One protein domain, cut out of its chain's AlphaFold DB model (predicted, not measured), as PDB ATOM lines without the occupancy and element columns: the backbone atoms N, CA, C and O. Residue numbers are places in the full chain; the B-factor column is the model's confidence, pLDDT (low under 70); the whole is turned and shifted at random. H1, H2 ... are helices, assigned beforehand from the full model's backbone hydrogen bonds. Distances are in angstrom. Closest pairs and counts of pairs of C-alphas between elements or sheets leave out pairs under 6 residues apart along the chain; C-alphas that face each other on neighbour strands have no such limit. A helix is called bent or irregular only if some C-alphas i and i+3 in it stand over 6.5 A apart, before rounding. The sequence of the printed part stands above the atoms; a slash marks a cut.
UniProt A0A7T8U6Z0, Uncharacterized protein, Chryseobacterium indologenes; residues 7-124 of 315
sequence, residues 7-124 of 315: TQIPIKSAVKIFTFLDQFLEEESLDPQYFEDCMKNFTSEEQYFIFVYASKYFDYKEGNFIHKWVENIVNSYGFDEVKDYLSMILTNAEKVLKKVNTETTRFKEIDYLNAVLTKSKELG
ATOM      1  N   THR A   7     118.185 178.611 106.871       53.09
ATOM      2  CA  THR A   7     116.885 178.666 106.185       53.09
ATOM      3  C   THR A   7     116.827 179.695 105.050       53.09
ATOM      4  O   THR A   7     115.874 179.702 104.274       53.09
ATOM      5  N   GLN A   8     117.834 180.566 104.933       53.28
ATOM      6  CA  GLN A   8     117.936 181.594 103.893       53.28
ATOM      7  C   GLN A   8     118.605 181.089 102.608       53.28
ATOM      8  O   GLN A   8     118.607 181.813 101.613       53.28
ATOM      9  N   ILE A   9     119.165 179.875 102.608       51.88
ATOM     10  CA  ILE A   9     119.770 179.258 101.419       51.88
ATOM     11  C   ILE A   9     118.880 178.143 100.851       51.88
ATOM     12  O   ILE A   9     118.046 177.587 101.568       51.88
ATOM     13  N   PRO A  10     119.042 177.777  99.563       64.38
ATOM     14  CA  PRO A  10     118.315 176.656  98.981       64.38
ATOM     15  C   PRO A  10     118.551 175.360  99.763       64.38
ATOM     16  O   PRO A  10     119.681 175.046 100.130       64.38
ATOM     17  N   ILE A  11     117.502 174.551  99.929       47.88
ATOM     18  CA  ILE A  11     117.571 173.269 100.653       47.88
ATOM     19  C   ILE A  11     118.671 172.359 100.085       47.88
ATOM     20  O   ILE A  11     119.390 171.722 100.844       47.88
ATOM     21  N   LYS A  12     118.862 172.346  98.757       60.34
ATOM     22  CA  LYS A  12     119.945 171.582  98.111       60.34
ATOM     23  C   LYS A  12     121.334 171.998  98.607       60.34
ATOM     24  O   LYS A  12     122.171 171.132  98.826       60.34
ATOM     25  N   SER A  13     121.557 173.294  98.815       66.44
ATOM     26  CA  SER A  13     122.808 173.811  99.371       66.44
ATOM     27  C   SER A  13     122.941 173.464 100.852       66.44
ATOM     28  O   SER A  13     124.011 173.038 101.268       66.44
ATOM     29  N   ALA A  14     121.861 173.544 101.638       58.94
ATOM     30  CA  ALA A  14     121.881 173.124 103.041       58.94
ATOM     31  C   ALA A  14     122.225 171.631 103.199       58.94
ATOM     32  O   ALA A  14     123.083 171.288 104.007       58.94
ATOM     33  N   VAL A  15     121.621 170.753 102.388       62.88
ATOM     34  CA  VAL A  15     121.952 169.317 102.354       62.88
ATOM     35  C   VAL A  15     123.421 169.119 101.994       62.88
ATOM     36  O   VAL A  15     124.137 168.452 102.728       62.88
ATOM     37  N   LYS A  16     123.897 169.773 100.927       82.81
ATOM     38  CA  LYS A  16     125.299 169.702 100.493       82.81
ATOM     39  C   LYS A  16     126.279 170.116 101.605       82.81
ATOM     40  O   LYS A  16     127.326 169.495 101.742       82.81
ATOM     41  N   ILE A  17     125.941 171.134 102.400       82.38
ATOM     42  CA  ILE A  17     126.754 171.599 103.537       82.38
ATOM     43  C   ILE A  17     126.841 170.538 104.636       82.38
ATOM     44  O   ILE A  17     127.938 170.241 105.094       82.38
ATOM     45  N   PHE A  18     125.708 169.981 105.071       84.00
ATOM     46  CA  PHE A  18     125.712 168.995 106.157       84.00
ATOM     47  C   PHE A  18     126.336 167.670 105.719       84.00
ATOM     48  O   PHE A  18     127.168 167.146 106.445       84.00
ATOM     49  N   THR A  19     126.063 167.212 104.493       83.25
ATOM     50  CA  THR A  19     126.745 166.042 103.918       83.25
ATOM     51  C   THR A  19     128.260 166.229 103.901       83.25
ATOM     52  O   THR A  19     128.988 165.319 104.275       83.25
ATOM     53  N   PHE A  20     128.746 167.417 103.531       90.38
ATOM     54  CA  PHE A  20     130.178 167.704 103.581       90.38
ATOM     55  C   PHE A  20     130.741 167.657 105.005       90.38
ATOM     56  O   PHE A  20     131.806 167.090 105.198       90.38
ATOM     57  N   LEU A  21     130.060 168.248 105.992       86.31
ATOM     58  CA  LEU A  21     130.539 168.257 107.380       86.31
ATOM     59  C   LEU A  21     130.607 166.847 107.982       86.31
ATOM     60  O   LEU A  21     131.550 166.567 108.722       86.31
ATOM     61  N   ASP A  22     129.651 165.985 107.638       81.69
ATOM     62  CA  ASP A  22     129.625 164.587 108.075       81.69
ATOM     63  C   ASP A  22     130.778 163.799 107.433       81.69
ATOM     64  O   ASP A  22     131.604 163.232 108.146       81.69
ATOM     65  N   GLN A  23     130.922 163.859 106.101       84.81
ATOM     66  CA  GLN A  23     132.031 163.210 105.382       84.81
ATOM     67  C   GLN A  23     133.397 163.714 105.851       84.81
ATOM     68  O   GLN A  23     134.339 162.943 106.024       84.81
ATOM     69  N   PHE A  24     133.504 165.017 106.101       90.94
ATOM     70  CA  PHE A  24     134.744 165.631 106.545       90.94
ATOM     71  C   PHE A  24     135.216 165.083 107.899       90.94
ATOM     72  O   PHE A  24     136.420 164.957 108.127       90.94
ATOM     73  N   LEU A  25     134.286 164.739 108.793       86.44
ATOM     74  CA  LEU A  25     134.600 164.098 110.067       86.44
ATOM     75  C   LEU A  25     134.852 162.597 109.911       86.44
ATOM     76  O   LEU A  25     135.856 162.103 110.421       86.44
ATOM     77  N   GLU A  26     133.931 161.882 109.264       80.75
ATOM     78  CA  GLU A  26     133.887 160.415 109.297       80.75
ATOM     79  C   GLU A  26     134.852 159.751 108.315       80.75
ATOM     80  O   GLU A  26     135.436 158.720 108.641       80.75
ATOM     81  N   GLU A  27     135.041 160.336 107.135       85.06
ATOM     82  CA  GLU A  27     135.850 159.748 106.061       85.06
ATOM     83  C   GLU A  27     137.243 160.390 106.009       85.06
ATOM     84  O   GLU A  27     138.247 159.708 105.818       85.06
ATOM     85  N   GLU A  28     137.320 161.696 106.266       90.19
ATOM     86  CA  GLU A  28     138.529 162.496 106.021       90.19
ATOM     87  C   GLU A  28     139.256 162.925 107.305       90.19
ATOM     88  O   GLU A  28     140.222 163.688 107.263       90.19
ATOM     89  N   SER A  29     138.817 162.443 108.476       89.06
ATOM     90  CA  SER A  29     139.484 162.675 109.772       89.06
ATOM     91  C   SER A  29     139.770 164.157 110.080       89.06
ATOM     92  O   SER A  29     140.784 164.507 110.703       89.06
ATOM     93  N   LEU A  30     138.877 165.041 109.628       90.56
ATOM     94  CA  LEU A  30     138.996 166.495 109.708       90.56
ATOM     95  C   LEU A  30     140.295 167.059 109.106       90.56
ATOM     96  O   LEU A  30     140.778 168.094 109.575       90.56
ATOM     97  N   ASP A  31     140.873 166.418 108.084       91.19
ATOM     98  CA  ASP A  31     142.120 166.871 107.460       91.19
ATOM     99  C   ASP A  31     142.040 168.352 107.018       91.19
ATOM    100  O   ASP A  31     141.286 168.719 106.107       91.19
ATOM    101  N   PRO A  32     142.844 169.249 107.622       89.06
ATOM    102  CA  PRO A  32     142.830 170.659 107.266       89.06
ATOM    103  C   PRO A  32     143.177 170.948 105.802       89.06
ATOM    104  O   PRO A  32     142.832 172.044 105.346       89.06
ATOM    105  N   GLN A  33     143.885 170.050 105.108       88.62
ATOM    106  CA  GLN A  33     144.201 170.191 103.685       88.62
ATOM    107  C   GLN A  33     142.987 169.841 102.822       88.62
ATOM    108  O   GLN A  33     142.578 170.659 101.995       88.62
ATOM    109  N   TYR A  34     142.338 168.704 103.091       91.00
ATOM    110  CA  TYR A  34     141.071 168.331 102.456       91.00
ATOM    111  C   TYR A  34     140.013 169.434 102.587       91.00
ATOM    112  O   TYR A  34     139.338 169.775 101.612       91.00
ATOM    113  N   PHE A  35     139.904 170.052 103.770       90.25
ATOM    114  CA  PHE A  35     138.997 171.179 103.990       90.25
ATOM    115  C   PHE A  35     139.262 172.319 103.000       90.25
ATOM    116  O   PHE A  35     138.340 172.789 102.337       90.25
ATOM    117  N   GLU A  36     140.518 172.755 102.869       87.12
ATOM    118  CA  GLU A  36     140.896 173.858 101.977       87.12
ATOM    119  C   GLU A  36     140.653 173.546 100.505       87.12
ATOM    120  O   GLU A  36     140.177 174.411  99.759       87.12
ATOM    121  N   ASP A  37     140.955 172.324 100.084       88.75
ATOM    122  CA  ASP A  37     140.771 171.917  98.699       88.75
ATOM    123  C   ASP A  37     139.292 171.799  98.337       88.75
ATOM    124  O   ASP A  37     138.873 172.309  97.292       88.75
ATOM    125  N   CYS A  38     138.472 171.259  99.237       89.25
ATOM    126  CA  CYS A  38     137.034 171.154  99.030       89.25
ATOM    127  C   CYS A  38     136.321 172.503  99.079       89.25
ATOM    128  O   CYS A  38     135.348 172.681  98.341       89.25
ATOM    129  N   MET A  39     136.796 173.479  99.867       87.44
ATOM    130  CA  MET A  39     136.140 174.792  99.960       87.44
ATOM    131  C   MET A  39     135.982 175.482  98.596       87.44
ATOM    132  O   MET A  39     135.021 176.229  98.397       87.44
ATOM    133  N   LYS A  40     136.879 175.206  97.641       86.06
ATOM    134  CA  LYS A  40     136.847 175.746  96.269       86.06
ATOM    135  C   LYS A  40     135.602 175.306  95.480       86.06
ATOM    136  O   LYS A  40     135.198 175.999  94.553       86.06
ATOM    137  N   ASN A  41     134.967 174.201  95.877       87.69
ATOM    138  CA  ASN A  41     133.790 173.616  95.220       87.69
ATOM    139  C   ASN A  41     132.448 174.158  95.756       87.69
ATOM    140  O   ASN A  41     131.370 173.729  95.323       87.69
ATOM    141  N   PHE A  42     132.496 175.080  96.719       83.62
ATOM    142  CA  PHE A  42     131.325 175.674  97.359       83.62
ATOM    143  C   PHE A  42     131.174 177.141  96.977       83.62
ATOM    144  O   PHE A  42     132.159 177.871  96.845       83.62
ATOM    145  N   THR A  43     129.929 177.596  96.833       81.88
ATOM    146  CA  THR A  43     129.638 179.024  96.628       81.88
ATOM    147  C   THR A  43     129.971 179.825  97.887       81.88
ATOM    148  O   THR A  43     129.956 179.276  98.982       81.88
ATOM    149  N   SER A  44     130.203 181.138  97.788       71.31
ATOM    150  CA  SER A  44     130.463 181.980  98.975       71.31
ATOM    151  C   SER A  44     129.363 181.877 100.044       71.31
ATOM    152  O   SER A  44     129.649 181.936 101.239       71.31
ATOM    153  N   GLU A  45     128.115 181.676  99.610       73.12
ATOM    154  CA  GLU A  45     126.949 181.419 100.464       73.12
ATOM    155  C   GLU A  45     127.105 180.092 101.230       73.12
ATOM    156  O   GLU A  45     126.944 180.051 102.448       73.12
ATOM    157  N   GLU A  46     127.485 179.016 100.537       81.19
ATOM    158  CA  GLU A  46     127.724 177.699 101.136       81.19
ATOM    159  C   GLU A  46     128.944 177.702 102.067       81.19
ATOM    160  O   GLU A  46     128.880 177.180 103.181       81.19
ATOM    161  N   GLN A  47     130.032 178.357 101.649       85.62
ATOM    162  CA  GLN A  47     131.255 178.492 102.439       85.62
ATOM    163  C   GLN A  47     130.980 179.180 103.779       85.62
ATOM    164  O   GLN A  47     131.476 178.730 104.809       85.62
ATOM    165  N   TYR A  48     130.162 180.237 103.797       82.56
ATOM    166  CA  TYR A  48     129.792 180.915 105.038       82.56
ATOM    167  C   TYR A  48     129.132 179.959 106.040       82.56
ATOM    168  O   TYR A  48     129.533 179.902 107.206       82.56
ATOM    169  N   PHE A  49     128.145 179.178 105.597       81.06
ATOM    170  CA  PHE A  49     127.453 178.252 106.488       81.06
ATOM    171  C   PHE A  49     128.333 177.074 106.904       81.06
ATOM    172  O   PHE A  49     128.285 176.698 108.074       81.06
ATOM    173  N   ILE A  50     129.209 176.566 106.034       88.38
ATOM    174  CA  ILE A  50     130.227 175.576 106.425       88.38
ATOM    175  C   ILE A  50     131.072 176.115 107.582       88.38
ATOM    176  O   ILE A  50     131.236 175.426 108.581       88.38
ATOM    177  N   PHE A  51     131.528 177.368 107.514       87.12
ATOM    178  CA  PHE A  51     132.330 177.982 108.579       87.12
ATOM    179  C   PHE A  51     131.529 178.146 109.882       87.12
ATOM    180  O   PHE A  51     132.005 177.796 110.966       87.12
ATOM    181  N   VAL A  52     130.277 178.612 109.791       83.88
ATOM    182  CA  VAL A  52     129.391 178.756 110.957       83.88
ATOM    183  C   VAL A  52     129.127 177.414 111.632       83.88
ATOM    184  O   VAL A  52     129.174 177.338 112.861       83.88
ATOM    185  N   TYR A  53     128.824 176.368 110.867       84.50
ATOM    186  CA  TYR A  53     128.462 175.070 111.424       84.50
ATOM    187  C   TYR A  53     129.683 174.245 111.830       84.50
ATOM    188  O   TYR A  53     129.621 173.646 112.897       84.50
ATOM    189  N   ALA A  54     130.817 174.326 111.130       86.69
ATOM    190  CA  ALA A  54     132.084 173.728 111.568       86.69
ATOM    191  C   ALA A  54     132.482 174.216 112.971       86.69
ATOM    192  O   ALA A  54     132.856 173.412 113.822       86.69
ATOM    193  N   SER A  55     132.293 175.511 113.264       81.12
ATOM    194  CA  SER A  55     132.552 176.062 114.604       81.12
ATOM    195  C   SER A  55     131.645 175.493 115.703       81.12
ATOM    196  O   SER A  55     132.023 175.488 116.866       81.12
ATOM    197  N   LYS A  56     130.444 175.015 115.356       80.75
ATOM    198  CA  LYS A  56     129.507 174.386 116.302       80.75
ATOM    199  C   LYS A  56     129.698 172.873 116.387       80.75
ATOM    200  O   LYS A  56     129.441 172.285 117.432       80.75
ATOM    201  N   TYR A  57     130.084 172.257 115.275       83.38
ATOM    202  CA  TYR A  57     130.226 170.815 115.151       83.38
ATOM    203  C   TYR A  57     131.529 170.346 115.788       83.38
ATOM    204  O   TYR A  57     131.503 169.381 116.544       83.38
ATOM    205  N   PHE A  58     132.633 171.052 115.532       88.81
ATOM    206  CA  PHE A  58     133.984 170.585 115.856       88.81
ATOM    207  C   PHE A  58     134.616 171.272 117.072       88.81
ATOM    208  O   PHE A  58     135.715 170.906 117.472       88.81
ATOM    209  N   ASP A  59     133.932 172.238 117.689       87.19
ATOM    210  CA  ASP A  59     134.344 172.812 118.974       87.19
ATOM    211  C   ASP A  59     134.138 171.782 120.086       87.19
ATOM    212  O   ASP A  59     132.998 171.432 120.413       87.19
ATOM    213  N   TYR A  60     135.243 171.279 120.640       87.81
ATOM    214  CA  TYR A  60     135.243 170.248 121.675       87.81
ATOM    215  C   TYR A  60     134.819 170.832 123.028       87.81
ATOM    216  O   TYR A  60     135.624 171.103 123.918       87.81
ATOM    217  N   LYS A  61     133.512 171.051 123.161       86.81
ATOM    218  CA  LYS A  61     132.835 171.436 124.398       86.81
ATOM    219  C   LYS A  61     131.747 170.431 124.709       86.81
ATOM    220  O   LYS A  61     131.109 169.893 123.804       86.81
ATOM    221  N   GLU A  62     131.516 170.224 125.995       81.62
ATOM    222  CA  GLU A  62     130.456 169.353 126.481       81.62
ATOM    223  C   GLU A  62     129.107 169.726 125.837       81.62
ATOM    224  O   GLU A  62     128.714 170.895 125.788       81.62
ATOM    225  N   GLY A  63     128.424 168.727 125.278       76.56
ATOM    226  CA  GLY A  63     127.139 168.896 124.594       76.56
ATOM    227  C   GLY A  63     127.209 169.232 123.096       76.56
ATOM    228  O   GLY A  63     126.193 169.053 122.409       76.56
ATOM    229  N   ASN A  64     128.370 169.640 122.570       80.56
ATOM    230  CA  ASN A  64     128.578 169.821 121.129       80.56
ATOM    231  C   ASN A  64     128.665 168.475 120.391       80.56
ATOM    232  O   ASN A  64     128.804 167.411 120.996       80.56
ATOM    233  N   PHE A  65     128.563 168.526 119.061       85.25
ATOM    234  CA  PHE A  65     128.488 167.328 118.224       85.25
ATOM    235  C   PHE A  65     129.740 166.447 118.336       85.25
ATOM    236  O   PHE A  65     129.610 165.274 118.673       85.25
ATOM    237  N   ILE A  66     130.941 167.008 118.143       87.19
ATOM    238  CA  ILE A  66     132.194 166.240 118.209       87.19
ATOM    239  C   ILE A  66     132.414 165.595 119.580       87.19
ATOM    240  O   ILE A  66     132.921 164.487 119.648       87.19
ATOM    241  N   HIS A  67     131.977 166.235 120.670       88.31
ATOM    242  CA  HIS A  67     132.068 165.656 122.010       88.31
ATOM    243  C   HIS A  67     131.233 164.377 122.115       88.31
ATOM    244  O   HIS A  67     131.748 163.332 122.496       88.31
ATOM    245  N   LYS A  68     129.965 164.443 121.689       87.12
ATOM    246  CA  LYS A  68     129.060 163.282 121.666       87.12
ATOM    247  C   LYS A  68     129.565 162.181 120.735       87.12
ATOM    248  O   LYS A  68     129.427 161.001 121.035       87.12
ATOM    249  N   TRP A  69     130.147 162.567 119.602       89.25
ATOM    250  CA  TRP A  69     130.741 161.632 118.654       89.25
ATOM    251  C   TRP A  69     131.949 160.903 119.264       89.25
ATOM    252  O   TRP A  69     132.010 159.677 119.208       89.25
ATOM    253  N   VAL A  70     132.852 161.627 119.934       88.00
ATOM    254  CA  VAL A  70     134.002 161.049 120.651       88.00
ATOM    255  C   VAL A  70     133.542 160.094 121.753       88.00
ATOM    256  O   VAL A  70     134.049 158.977 121.829       88.00
ATOM    257  N   GLU A  71     132.562 160.490 122.571       89.88
ATOM    258  CA  GLU A  71     131.993 159.625 123.615       89.88
ATOM    259  C   GLU A  71     131.449 158.318 123.028       89.88
ATOM    260  O   GLU A  71     131.726 157.241 123.554       89.88
ATOM    261  N   ASN A  72     130.734 158.388 121.904       88.25
ATOM    262  CA  ASN A  72     130.211 157.202 121.228       88.25
ATOM    263  C   ASN A  72     131.323 156.273 120.721       88.25
ATOM    264  O   ASN A  72     131.212 155.056 120.876       88.25
ATOM    265  N   ILE A  73     132.397 156.823 120.147       86.62
ATOM    266  CA  ILE A  73     133.550 156.038 119.679       86.62
ATOM    267  C   ILE A  73     134.257 155.365 120.863       86.62
ATOM    268  O   ILE A  73     134.491 154.157 120.829       86.62
ATOM    269  N   VAL A  74     134.527 156.101 121.945       90.12
ATOM    270  CA  VAL A  74     135.158 155.551 123.159       90.12
ATOM    271  C   VAL A  74     134.297 154.455 123.786       90.12
ATOM    272  O   VAL A  74     134.825 153.414 124.169       90.12
ATOM    273  N   ASN A  75     132.979 154.648 123.847       88.56
ATOM    274  CA  ASN A  75     132.050 153.646 124.373       88.56
ATOM    275  C   ASN A  75     131.986 152.376 123.510       88.56
ATOM    276  O   ASN A  75     131.685 151.307 124.033       88.56
ATOM    277  N   SER A  76     132.246 152.490 122.205       88.62
ATOM    278  CA  SER A  76     132.138 151.369 121.263       88.62
ATOM    279  C   SER A  76     133.411 150.525 121.185       88.62
ATOM    280  O   SER A  76     133.317 149.311 121.023       88.62
ATOM    281  N   TYR A  77     134.583 151.154 121.300       85.75
ATOM    282  CA  TYR A  77     135.878 150.514 121.027       85.75
ATOM    283  C   TYR A  77     136.846 150.535 122.222       85.75
ATOM    284  O   TYR A  77     137.860 149.856 122.207       85.75
ATOM    285  N   GLY A  78     136.538 151.279 123.287       83.69
ATOM    286  CA  GLY A  78     137.425 151.436 124.440       83.69
ATOM    287  C   GLY A  78     138.522 152.477 124.204       83.69
ATOM    288  O   GLY A  78     139.126 152.553 123.138       83.69
ATOM    289  N   PHE A  79     138.787 153.309 125.217       87.44
ATOM    290  CA  PHE A  79     139.657 154.485 125.088       87.44
ATOM    291  C   PHE A  79     141.073 154.157 124.596       87.44
ATOM    292  O   PHE A  79     141.585 154.860 123.727       87.44
ATOM    293  N   ASP A  80     141.689 153.098 125.123       89.69
ATOM    294  CA  ASP A  80     143.076 152.749 124.803       89.69
ATOM    295  C   ASP A  80     143.262 152.341 123.332       89.69
ATOM    296  O   ASP A  80     144.318 152.607 122.764       89.69
ATOM    297  N   GLU A  81     142.235 151.771 122.691       86.69
ATOM    298  CA  GLU A  81     142.292 151.339 121.287       86.69
ATOM    299  C   GLU A  81     142.187 152.513 120.304       86.69
ATOM    300  O   GLU A  81     142.778 152.487 119.225       86.69
ATOM    301  N   VAL A  82     141.455 153.567 120.676       89.44
ATOM    302  CA  VAL A  82     141.152 154.705 119.787       89.44
ATOM    303  C   VAL A  82     141.920 155.978 120.137       89.44
ATOM    304  O   VAL A  82     141.789 156.981 119.437       89.44
ATOM    305  N   LYS A  83     142.723 155.969 121.205       89.38
ATOM    306  CA  LYS A  83     143.390 157.159 121.754       89.38
ATOM    307  C   LYS A  83     144.188 157.944 120.713       89.38
ATOM    308  O   LYS A  83     144.047 159.165 120.645       89.38
ATOM    309  N   ASP A  84     144.997 157.267 119.904       88.19
ATOM    310  CA  ASP A  84     145.858 157.924 118.913       88.19
ATOM    311  C   ASP A  84     145.035 158.527 117.763       88.19
ATOM    312  O   ASP A  84     145.268 159.665 117.352       88.19
ATOM    313  N   TYR A  85     144.002 157.810 117.309       88.56
ATOM    314  CA  TYR A  85     143.059 158.284 116.294       88.56
ATOM    315  C   TYR A  85     142.261 159.504 116.775       88.56
ATOM    316  O   TYR A  85     142.185 160.522 116.084       88.56
ATOM    317  N   LEU A  86     141.724 159.451 117.997       90.31
ATOM    318  CA  LEU A  86     141.000 160.569 118.601       90.31
ATOM    319  C   LEU A  86     141.916 161.767 118.848       90.31
ATOM    320  O   LEU A  86     141.511 162.905 118.613       90.31
ATOM    321  N   SER A  87     143.160 161.537 119.273       91.19
ATOM    322  CA  SER A  87     144.147 162.606 119.441       91.19
ATOM    323  C   SER A  87     144.438 163.311 118.113       91.19
ATOM    324  O   SER A  87     144.477 164.546 118.071       91.19
ATOM    325  N   MET A  88     144.558 162.557 117.016       92.94
ATOM    326  CA  MET A  88     144.702 163.111 115.670       92.94
ATOM    327  C   MET A  88     143.478 163.943 115.264       92.94
ATOM    328  O   MET A  88     143.645 165.097 114.867       92.94
ATOM    329  N   ILE A  89     142.262 163.405 115.407       90.38
ATOM    330  CA  ILE A  89     141.021 164.112 115.051       90.38
ATOM    331  C   ILE A  89     140.854 165.395 115.857       90.38
ATOM    332  O   ILE A  89     140.558 166.435 115.277       90.38
ATOM    333  N   LEU A  90     141.077 165.365 117.171       92.31
ATOM    334  CA  LEU A  90     140.954 166.555 118.018       92.31
ATOM    335  C   LEU A  90     142.013 167.606 117.665       92.31
ATOM    336  O   LEU A  90     141.701 168.794 117.571       92.31
ATOM    337  N   THR A  91     143.240 167.177 117.365       93.88
ATOM    338  CA  THR A  91     144.298 168.070 116.865       93.88
ATOM    339  C   THR A  91     143.901 168.714 115.532       93.88
ATOM    340  O   THR A  91     144.143 169.902 115.303       93.88
ATOM    341  N   ASN A  92     143.284 167.949 114.633       92.81
ATOM    342  CA  ASN A  92     142.800 168.448 113.351       92.81
ATOM    343  C   ASN A  92     141.593 169.378 113.515       92.81
ATOM    344  O   ASN A  92     141.574 170.447 112.904       92.81
ATOM    345  N   ALA A  93     140.659 169.058 114.411       90.69
ATOM    346  CA  ALA A  93     139.541 169.919 114.781       90.69
ATOM    347  C   ALA A  93     140.038 171.286 115.269       90.69
ATOM    348  O   ALA A  93     139.571 172.315 114.786       90.69
ATOM    349  N   GLU A  94     141.052 171.334 116.139       91.19
ATOM    350  CA  GLU A  94     141.655 172.601 116.571       91.19
ATOM    351  C   GLU A  94     142.255 173.401 115.410       91.19
ATOM    352  O   GLU A  94     142.102 174.626 115.347       91.19
ATOM    353  N   LYS A  95     142.941 172.736 114.473       90.88
ATOM    354  CA  LYS A  95     143.484 173.391 113.271       90.88
ATOM    355  C   LYS A  95     142.361 173.945 112.394       90.88
ATOM    356  O   LYS A  95     142.465 175.082 111.937       90.88
ATOM    357  N   VAL A  96     141.279 173.192 112.200       88.69
ATOM    358  CA  VAL A  96     140.087 173.639 111.467       88.69
ATOM    359  C   VAL A  96     139.443 174.829 112.172       88.69
ATOM    360  O   VAL A  96     139.196 175.839 111.524       88.69
ATOM    361  N   LEU A  97     139.251 174.786 113.491       88.25
ATOM    362  CA  LEU A  97     138.681 175.889 114.279       88.25
ATOM    363  C   LEU A  97     139.530 177.160 114.221       88.25
ATOM    364  O   LEU A  97     138.981 178.260 114.139       88.25
ATOM    365  N   LYS A  98     140.861 177.030 114.197       86.19
ATOM    366  CA  LYS A  98     141.770 178.161 113.952       86.19
ATOM    367  C   LYS A  98     141.539 178.775 112.568       86.19
ATOM    368  O   LYS A  98     141.582 180.000 112.453       86.19
ATOM    369  N   LYS A  99     141.243 177.961 111.546       80.75
ATOM    370  CA  LYS A  99     140.892 178.429 110.192       80.75
ATOM    371  C   LYS A  99     139.492 179.048 110.135       80.75
ATOM    372  O   LYS A  99     139.343 180.135 109.584       80.75
ATOM    373  N   VAL A 100     138.483 178.427 110.749       78.69
ATOM    374  CA  VAL A 100     137.083 178.905 110.772       78.69
ATOM    375  C   VAL A 100     136.788 179.866 111.928       78.69
ATOM    376  O   VAL A 100     135.642 180.021 112.348       78.69
ATOM    377  N   ASN A 101     137.817 180.534 112.453       75.38
ATOM    378  CA  ASN A 101     137.682 181.427 113.595       75.38
ATOM    379  C   ASN A 101     136.678 182.569 113.330       75.38
ATOM    380  O   ASN A 101     136.238 182.817 112.204       75.38
ATOM    381  N   THR A 102     136.306 183.284 114.390       57.59
ATOM    382  CA  THR A 102     135.290 184.344 114.341       57.59
ATOM    383  C   THR A 102     135.605 185.434 113.314       57.59
ATOM    384  O   THR A 102     134.686 186.015 112.740       57.59
ATOM    385  N   GLU A 103     136.882 185.714 113.063       49.41
ATOM    386  CA  GLU A 103     137.333 186.728 112.115       49.41
ATOM    387  C   GLU A 103     137.255 186.220 110.670       49.41
ATOM    388  O   GLU A 103     136.654 186.879 109.824       49.41
ATOM    389  N   THR A 104     137.718 184.999 110.394       60.19
ATOM    390  CA  THR A 104     137.582 184.361 109.075       60.19
ATOM    391  C   THR A 104     136.120 184.124 108.707       60.19
ATOM    392  O   THR A 104     135.701 184.405 107.587       60.19
ATOM    393  N   THR A 105     135.305 183.680 109.666       59.50
ATOM    394  CA  THR A 105     133.854 183.520 109.489       59.50
ATOM    395  C   THR A 105     133.187 184.860 109.191       59.50
ATOM    396  O   THR A 105     132.274 184.927 108.372       59.50
ATOM    397  N   ARG A 106     133.668 185.949 109.800       55.56
ATOM    398  CA  ARG A 106     133.186 187.304 109.520       55.56
ATOM    399  C   ARG A 106     133.604 187.790 108.133       55.56
ATOM    400  O   ARG A 106     132.803 188.444 107.474       55.56
ATOM    401  N   PHE A 107     134.802 187.455 107.657       57.28
ATOM    402  CA  PHE A 107     135.190 187.717 106.268       57.28
ATOM    403  C   PHE A 107     134.321 186.932 105.286       57.28
ATOM    404  O   PHE A 107     133.832 187.511 104.325       57.28
ATOM    405  N   LYS A 108     134.007 185.667 105.582       63.38
ATOM    406  CA  LYS A 108     133.055 184.883 104.783       63.38
ATOM    407  C   LYS A 108     131.628 185.418 104.851       63.38
ATOM    408  O   LYS A 108     130.916 185.358 103.856       63.38
ATOM    409  N   GLU A 109     131.216 185.999 105.976       58.12
ATOM    410  CA  GLU A 109     129.943 186.721 106.089       58.12
ATOM    411  C   GLU A 109     129.932 187.955 105.184       58.12
ATOM    412  O   GLU A 109     128.944 188.221 104.508       58.12
ATOM    413  N   ILE A 110     131.039 188.699 105.144       52.50
ATOM    414  CA  ILE A 110     131.212 189.854 104.260       52.50
ATOM    415  C   ILE A 110     131.215 189.411 102.794       52.50
ATOM    416  O   ILE A 110     130.536 190.042 101.992       52.50
ATOM    417  N   ASP A 111     131.894 188.318 102.444       56.59
ATOM    418  CA  ASP A 111     131.894 187.746 101.092       56.59
ATOM    419  C   ASP A 111     130.498 187.270 100.681       56.59
ATOM    420  O   ASP A 111     130.066 187.535  99.562       56.59
ATOM    421  N   TYR A 112     129.763 186.626 101.590       58.00
ATOM    422  CA  TYR A 112     128.359 186.263 101.407       58.00
ATOM    423  C   TYR A 112     127.502 187.505 101.144       58.00
ATOM    424  O   TYR A 112     126.817 187.583 100.126       58.00
ATOM    425  N   LEU A 113     127.576 188.511 102.015       53.38
ATOM    426  CA  LEU A 113     126.814 189.750 101.871       53.38
ATOM    427  C   LEU A 113     127.195 190.498 100.588       53.38
ATOM    428  O   LEU A 113     126.320 191.037  99.917       53.38
ATOM    429  N   ASN A 114     128.471 190.494 100.206       49.94
ATOM    430  CA  ASN A 114     128.964 191.078  98.964       49.94
ATOM    431  C   ASN A 114     128.529 190.281  97.734       49.94
ATOM    432  O   ASN A 114     128.228 190.898  96.721       49.94
ATOM    433  N   ALA A 115     128.444 188.952  97.797       53.62
ATOM    434  CA  ALA A 115     127.916 188.118  96.718       53.62
ATOM    435  C   ALA A 115     126.408 188.338  96.544       53.62
ATOM    436  O   ALA A 115     125.938 188.505  95.422       53.62
ATOM    437  N   VAL A 116     125.665 188.448  97.647       51.88
ATOM    438  CA  VAL A 116     124.246 188.831  97.647       51.88
ATOM    439  C   VAL A 116     124.071 190.235  97.064       51.88
ATOM    440  O   VAL A 116     123.220 190.448  96.203       51.88
ATOM    441  N   LEU A 117     124.914 191.191  97.466       46.88
ATOM    442  CA  LEU A 117     124.918 192.555  96.931       46.88
ATOM    443  C   LEU A 117     125.351 192.608  95.460       46.88
ATOM    444  O   LEU A 117     124.821 193.419  94.708       46.88
ATOM    445  N   THR A 118     126.281 191.763  95.024       42.25
ATOM    446  CA  THR A 118     126.755 191.706  93.632       42.25
ATOM    447  C   THR A 118     125.712 191.058  92.733       42.25
ATOM    448  O   THR A 118     125.354 191.674  91.737       42.25
ATOM    449  N   LYS A 119     125.097 189.936  93.138       47.16
ATOM    450  CA  LYS A 119     123.880 189.409  92.491       47.16
ATOM    451  C   LYS A 119     122.804 190.487  92.420       47.16
ATOM    452  O   LYS A 119     122.173 190.655  91.387       47.16
ATOM    453  N   SER A 120     122.625 191.269  93.490       37.56
ATOM    454  CA  SER A 120     121.661 192.370  93.474       37.56
ATOM    455  C   SER A 120     122.046 193.474  92.473       37.56
ATOM    456  O   SER A 120     121.190 193.962  91.746       37.56
ATOM    457  N   LYS A 121     123.336 193.821  92.354       35.81
ATOM    458  CA  LYS A 121     123.877 194.775  91.366       35.81
ATOM    459  C   LYS A 121     123.733 194.295  89.927       35.81
ATOM    460  O   LYS A 121     123.329 195.083  89.081       35.81
ATOM    461  N   GLU A 122     124.063 193.038  89.653       35.66
ATOM    462  CA  GLU A 122     123.928 192.394  88.339       35.66
ATOM    463  C   GLU A 122     122.459 192.302  87.905       35.66
ATOM    464  O   GLU A 122     122.150 192.409  86.724       35.66
ATOM    465  N   LEU A 123     121.548 192.207  88.876       34.31
ATOM    466  CA  LEU A 123     120.102 192.343  88.692       34.31
ATOM    467  C   LEU A 123     119.624 193.813  88.613       34.31
ATOM    468  O   LEU A 123     118.424 194.054  88.532       34.31
ATOM    469  N   GLY A 124     120.532 194.799  88.624       29.91
ATOM    470  CA  GLY A 124     120.234 196.228  88.445       29.91
ATOM    471  C   GLY A 124     119.885 197.020  89.716       29.91
ATOM    472  O   GLY A 124     119.417 198.151  89.615       29.91
TER     473      GLY A 124
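This is residues 7 to 124 of the 315 residues of an uncharacterized protein of Chryseobacterium indologenes (UniProt A0A7T8U6Z0). Picture an elongated body in which the two longest helices, H5 and H6, follow one another along the length, with H3 near the middle between H6 and H1, running back along H6 while H1 crosses it. At one end H4 turns back into H5 as a helical hairpin, the short H2 packs on residues 92 to 96 of H5, and at the other end residues 117 to 124 stick out. The printed part has 118 residues, with six named helices in the order H1 to H6 and no named strand: all helix. It is only just compact, close to loose, with a radius of gyration of the C-alphas of 16.1 A and spans of 61 by 26 by 25 A.

Find C-alpha 79 at (139.657, 154.485, 125.088); from there H5, residues 79 to 99, runs 28.2 A. It is irregular, with C-alphas 81 and 84 7.9 A apart, and has a kink of 37 degrees near residue 86. Next comes H6, residues 102 to 122, 29.5 A long, ending at C-alpha 122 at (123.928, 192.394, 88.339). Go back to C-alpha 11 at (117.571, 173.269, 100.653) for H1, residues 11 to 26, 22.5 A. After it find H2, residues 32 to 39, 10.7 A; H3, residues 44 to 57, 19.7 A; and H4, residues 65 to 77, 18.6 A.

Start at H3, the hub. It touches H6 at a shallow tilt of 25 degrees, opposite ways, the closest C-alphas being those of Glu 45 and Tyr 112, 5.1 A apart. It touches H1 at a steep tilt of 45 degrees, with C-alphas 17 and 50 closest at 6.0 A. H3 and H4 only just touch, with 3 pairs of C-alphas within 8 A, and only at the corner, where C-alphas 57 and 65 are closest at 5.0 A. The hairpin H4 and H5 also only just touches, with 3 pairs within 8 A, C-alphas 74 and 82 closest at 6.9 A. H2 touches H5 at a steep tilt of 52 degrees, closest at C-alphas 32 and 96, 5.8 A. H5 and H6 meet only through their link, and H4 and H6 are apart. In H1, H2, H4 and H6 every O i to N i+4 pair is within hydrogen-bond range; in H3 9 of 10 are, in H5 15 of 17.

Look for the farthest C-alphas at Asp 80 and Gly 124, 61.1 A apart. Without residues 117 to 124, which stand free, the body spans 49 by 26 by 25 A. The printed part has no cut and no long link; the link from H3 to H4 is short, the others tight. Mean pLDDT of the printed part is 77.1; residues 7 to 15 and 102 to 124 are under 70.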